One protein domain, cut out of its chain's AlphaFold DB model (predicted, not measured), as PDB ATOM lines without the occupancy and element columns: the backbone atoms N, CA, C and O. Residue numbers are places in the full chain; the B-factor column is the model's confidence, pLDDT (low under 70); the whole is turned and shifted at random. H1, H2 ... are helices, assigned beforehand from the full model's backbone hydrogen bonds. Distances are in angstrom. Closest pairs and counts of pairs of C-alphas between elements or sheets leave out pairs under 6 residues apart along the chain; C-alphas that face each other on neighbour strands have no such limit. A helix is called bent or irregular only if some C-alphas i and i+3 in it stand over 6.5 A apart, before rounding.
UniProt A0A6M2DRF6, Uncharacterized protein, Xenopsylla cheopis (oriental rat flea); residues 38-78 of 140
ATOM      1  N   SER A  38     108.649  87.052 107.834       85.69
ATOM      2  CA  SER A  38     109.007  88.284 107.116       85.69
ATOM      3  C   SER A  38     110.233  88.084 106.223       85.69
ATOM      4  O   SER A  38     110.246  88.512 105.068       85.69
ATOM      5  N   GLN A  39     111.228  87.344 106.714       84.81
ATOM      6  CA  GLN A  39     112.439  87.027 105.967       84.81
ATOM      7  C   GLN A  39     112.154  86.116 104.769       84.81
ATOM      8  O   GLN A  39     112.699  86.326 103.685       84.81
ATOM      9  N   GLU A  40     111.279  85.123 104.932       88.56
ATOM     10  CA  GLU A  40     110.884  84.236 103.837       88.56
ATOM     11  C   GLU A  40     110.076  85.003 102.781       88.56
ATOM     12  O   GLU A  40     110.288  84.849 101.572       88.56
ATOM     13  N   TYR A  41     109.174  85.877 103.224       91.12
ATOM     14  CA  TYR A  41     108.395  86.743 102.353       91.12
ATOM     15  C   TYR A  41     109.292  87.681 101.535       91.12
ATOM     16  O   TYR A  41     109.144  87.756 100.310       91.12
ATOM     17  N   LEU A  42     110.269  88.331 102.177       91.62
ATOM     18  CA  LEU A  42     111.245  89.192 101.508       91.62
ATOM     19  C   LEU A  42     112.086  88.411 100.495       91.62
ATOM     20  O   LEU A  42     112.193  88.836  99.348       91.62
ATOM     21  N   GLN A  43     112.584  87.225 100.849       91.62
ATOM     22  CA  GLN A  43     113.332  86.375  99.915       91.62
ATOM     23  C   GLN A  43     112.502  85.971  98.691       91.62
ATOM     24  O   GLN A  43     112.993  85.989  97.555       91.62
ATOM     25  N   ARG A  44     111.222  85.626  98.883       94.00
ATOM     26  CA  ARG A  44     110.300  85.332  97.775       94.00
ATOM     27  C   ARG A  44     110.088  86.562  96.897       94.00
ATOM     28  O   ARG A  44     110.027  86.427  95.671       94.00
ATOM     29  N   LEU A  45     109.976  87.747  97.495       92.31
ATOM     30  CA  LEU A  45     109.806  89.004  96.773       92.31
ATOM     31  C   LEU A  45     111.057  89.352  95.963       92.31
ATOM     32  O   LEU A  45     110.948  89.603  94.765       92.31
ATOM     33  N   GLU A  46     112.238  89.278  96.570       92.19
ATOM     34  CA  GLU A  46     113.527  89.489  95.911       92.19
ATOM     35  C   GLU A  46     113.746  88.502  94.765       92.19
ATOM     36  O   GLU A  46     114.152  88.901  93.676       92.19
ATOM     37  N   SER A  47     113.387  87.231  94.956       90.81
ATOM     38  CA  SER A  47     113.470  86.207  93.910       90.81
ATOM     39  C   SER A  47     112.545  86.515  92.730       90.81
ATOM     40  O   SER A  47     112.947  86.412  91.569       90.81
ATOM     41  N   LYS A  48     111.300  86.930  92.999       92.06
ATOM     42  CA  LYS A  48     110.351  87.361  91.956       92.06
ATOM     43  C   LYS A  48     110.850  88.610  91.232       92.06
ATOM     44  O   LYS A  48     110.783  88.677  90.007       92.06
ATOM     45  N   LEU A  49     111.391  89.566  91.977       89.94
ATOM     46  CA  LEU A  49     111.937  90.815  91.461       89.94
ATOM     47  C   LEU A  49     113.172  90.548  90.590       89.94
ATOM     48  O   LEU A  49     113.282  91.097  89.496       89.94
ATOM     49  N   HIS A  50     114.056  89.647  91.013       90.12
ATOM     50  CA  HIS A  50     115.210  89.218  90.232       90.12
ATOM     51  C   HIS A  50     114.787  88.541  88.925       90.12
ATOM     52  O   HIS A  50     115.307  88.894  87.872       90.12
ATOM     53  N   ARG A  51     113.789  87.645  88.959       87.62
ATOM     54  CA  ARG A  51     113.219  87.013  87.751       87.62
ATOM     55  C   ARG A  51     112.591  88.025  86.792       87.62
ATOM     56  O   ARG A  51     112.679  87.858  85.580       87.62
ATOM     57  N   LEU A  52     111.953  89.064  87.325       85.88
ATOM     58  CA  LEU A  52     111.378  90.132  86.512       85.88
ATOM     59  C   LEU A  52     112.470  91.019  85.897       85.88
ATOM     60  O   LEU A  52     112.381  91.368  84.726       85.88
ATOM     61  N   LYS A  53     113.521  91.342  86.661       85.19
ATOM     62  CA  LYS A  53     114.665  92.135  86.186       85.19
ATOM     63  C   LYS A  53     115.550  91.390  85.191       85.19
ATOM     64  O   LYS A  53     116.102  92.022  84.296       85.19
ATOM     65  N   SER A  54     115.698  90.076  85.340       86.44
ATOM     66  CA  SER A  54     116.469  89.254  84.406       86.44
ATOM     67  C   SER A  54     115.753  89.074  83.067       86.44
ATOM     68  O   SER A  54     116.408  88.881  82.044       86.44
ATOM     69  N   ASN A  55     114.423  89.194  83.039       84.88
ATOM     70  CA  ASN A  55     113.644  89.178  81.809       84.88
ATOM     71  C   ASN A  55     113.587  90.577  81.171       84.88
ATOM     72  O   ASN A  55     112.626  91.333  81.328       84.88
ATOM     73  N   THR A  56     114.631  90.907  80.412       83.12
ATOM     74  CA  THR A  56     114.762  92.186  79.698       83.12
ATOM     75  C   THR A  56     113.637  92.438  78.694       83.12
ATOM     76  O   THR A  56     113.280  93.592  78.475       83.12
ATOM     77  N   LYS A  57     113.036  91.378  78.134       88.94
ATOM     78  CA  LYS A  57     111.924  91.481  77.183       88.94
ATOM     79  C   LYS A  57     110.670  92.053  77.840       88.94
ATOM     80  O   LYS A  57     110.128  93.027  77.348       88.94
ATOM     81  N   VAL A  58     110.267  91.527  78.998       86.94
ATOM     82  CA  VAL A  58     109.080  92.024  79.719       86.94
ATOM     83  C   VAL A  58     109.253  93.489  80.127       86.94
ATOM     84  O   VAL A  58     108.328  94.282  79.994       86.94
ATOM     85  N   LEU A  59     110.447  93.883  80.577       90.50
ATOM     86  CA  LEU A  59     110.731  95.286  80.896       90.50
ATOM     87  C   LEU A  59     110.669  96.198  79.665       90.50
ATOM     88  O   LEU A  59     110.219  97.340  79.779       90.50
ATOM     89  N   GLN A  60     111.117  95.704  78.511       90.69
ATOM     90  CA  GLN A  60     111.028  96.424  77.249       90.69
ATOM     91  C   GLN A  60     109.568  96.561  76.796       90.69
ATOM     92  O   GLN A  60     109.146  97.680  76.523       90.69
ATOM     93  N   ASP A  61     108.787  95.480  76.843       91.06
ATOM     94  CA  ASP A  61     107.358  95.471  76.503       91.06
ATOM     95  C   ASP A  61     106.557  96.421  77.422       91.06
ATOM     96  O   ASP A  61     105.688  97.167  76.967       91.06
ATOM     97  N   LEU A  62     106.865  96.461  78.729       89.69
ATOM     98  CA  LEU A  62     106.244  97.416  79.660       89.69
ATOM     99  C   LEU A  62     106.615  98.869  79.338       89.69
ATOM    100  O   LEU A  62     105.774  99.761  79.469       89.69
ATOM    101  N   ARG A  63     107.871  99.126  78.956       90.69
ATOM    102  CA  ARG A  63     108.321 100.470  78.566       90.69
ATOM    103  C   ARG A  63     107.624 100.919  77.289       90.69
ATOM    104  O   ARG A  63     107.130 102.043  77.259       90.69
ATOM    105  N   GLU A  64     107.564 100.044  76.292       93.25
ATOM    106  CA  GLU A  64     106.886 100.277  75.020       93.25
ATOM    107  C   GLU A  64     105.402 100.564  75.248       93.25
ATOM    108  O   GLU A  64     104.927 101.631  74.875       93.25
ATOM    109  N   LYS A  65     104.701  99.725  76.022       94.19
ATOM    110  CA  LYS A  65     103.291  99.962  76.364       94.19
ATOM    111  C   LYS A  65     103.066 101.289  77.094       94.19
ATOM    112  O   LYS A  65     102.072 101.969  76.846       94.19
ATOM    113  N   ARG A  66     103.963 101.673  78.011       93.06
ATOM    114  CA  ARG A  66     103.892 102.973  78.700       93.06
ATOM    115  C   ARG A  66     104.052 104.127  77.711       93.06
ATOM    116  O   ARG A  66     103.336 105.119  77.816       93.06
ATOM    117  N   GLU A  67     105.007 104.023  76.792       92.56
ATOM    118  CA  GLU A  67     105.241 105.035  75.760       92.56
ATOM    119  C   GLU A  67     104.070 105.122  74.784       92.56
ATOM    120  O   GLU A  67     103.635 106.228  74.479       92.56
ATOM    121  N   ASP A  68     103.499 103.996  74.372       90.81
ATOM    122  CA  ASP A  68     102.324 103.956  73.506       90.81
ATOM    123  C   ASP A  68     101.090 104.533  74.191       90.81
ATOM    124  O   ASP A  68     100.401 105.357  73.600       90.81
ATOM    125  N   CYS A  69     100.855 104.204  75.461       85.50
ATOM    126  CA  CYS A  69      99.791 104.816  76.255       85.50
ATOM    127  C   CYS A  69      99.986 106.335  76.377       85.50
ATOM    128  O   CYS A  69      99.045 107.105  76.209       85.50
ATOM    129  N   MET A  70     101.216 106.799  76.605       87.56
ATOM    130  CA  MET A  70     101.517 108.231  76.658       87.56
ATOM    131  C   MET A  70     101.304 108.912  75.302       87.56
ATOM    132  O   MET A  70     100.724 109.994  75.245       87.56
ATOM    133  N   ARG A  71     101.742 108.282  74.206       88.00
ATOM    134  CA  ARG A  71     101.506 108.763  72.838       88.00
ATOM    135  C   ARG A  71     100.019 108.822  72.533       88.00
ATOM    136  O   ARG A  71      99.583 109.825  71.985       88.00
ATOM    137  N   GLN A  72      99.254 107.807  72.929       81.25
ATOM    138  CA  GLN A  72      97.799 107.799  72.836       81.25
ATOM    139  C   GLN A  72      97.219 108.959  73.635       81.25
ATOM    140  O   GLN A  72      96.570 109.791  73.037       81.25
ATOM    141  N   LEU A  73      97.527 109.127  74.921       78.25
ATOM    142  CA  LEU A  73      97.008 110.244  75.725       78.25
ATOM    143  C   LEU A  73      97.337 111.627  75.134       78.25
ATOM    144  O   LEU A  73      96.510 112.537  75.180       78.25
ATOM    145  N   LEU A  74      98.536 111.803  74.570       84.19
ATOM    146  CA  LEU A  74      98.957 113.059  73.946       84.19
ATOM    147  C   LEU A  74      98.320 113.282  72.566       84.19
ATOM    148  O   LEU A  74      97.925 114.405  72.266       84.19
ATOM    149  N   ALA A  75      98.197 112.242  71.740       77.19
ATOM    150  CA  ALA A  75      97.542 112.305  70.433       77.19
ATOM    151  C   ALA A  75      96.013 112.430  70.570       77.19
ATOM    152  O   ALA A  75      95.376 113.189  69.843       77.19
ATOM    153  N   ASN A  76      95.440 111.758  71.568       57.50
ATOM    154  CA  ASN A  76      94.023 111.767  71.916       57.50
ATOM    155  C   ASN A  76      93.580 113.088  72.554       57.50
ATOM    156  O   ASN A  76      92.387 113.326  72.671       57.50
ATOM    157  N   ARG A  77      94.496 114.018  72.878       54.34
ATOM    158  CA  ARG A  77      94.105 115.412  73.163       54.34
ATOM    159  C   ARG A  77      93.431 116.105  71.971       54.34
ATOM    160  O   ARG A  77      92.812 117.141  72.183       54.34
ATOM    161  N   ALA A  78      93.538 115.563  70.754       51.53
ATOM    162  CA  ALA A  78      92.785 116.037  69.593       51.53
ATOM    163  C   ALA A  78      91.468 115.272  69.348       51.53
ATOM    164  O   ALA A  78      90.633 115.770  68.606       51.53
TER     165      ALA A  78
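Overview. This is residues 38 to 78 of the 140 residues of an uncharacterized protein of Xenopsylla cheopis (oriental rat flea) (UniProt A0A6M2DRF6). Two straight helices, H1 and then the longer H2, meet near their ends at one corner and open as a wide V or L, with nothing packed between the arms. The printed part has 41 residues, two named helices and no named strand, and its class is all helix. It is extended, with a radius of gyration of the C-alphas of 15.9 A and spans of 50 by 21 by 5 A.

Along the chain. H1 is residues 38 to 54, 23.9 A from its first C-alpha at (109.007, 88.284, 107.116) to its last. H2 is residues 56 to 78, 34.0 A long, ending with C-alpha 78 at (92.785, 116.037, 69.593). H2 is neither bent nor irregular, but only just: C-alphas 75 and 78 are 6.1 A apart.

Arrangement. H1 and H2 only just touch, and only at the corner by their link, with 3 pairs of C-alphas within 8 A. The closest C-alphas are those of Lys 53 and Leu 59, 7.3 A apart. Their lines are about perpendicular, at 75 degrees. In H1 every O i to N i+4 pair is within hydrogen-bond range; in H2, 18 of 19 are.

Size, cuts and confidence. The C-alphas of Gln 39 and Ala 78 are the two farthest apart, 50.5 A. The printed part has no cut, and its one link, Asn 55, is tight. The mean pLDDT of the printed part is 86.0, and residues 76 to 78 are under 70.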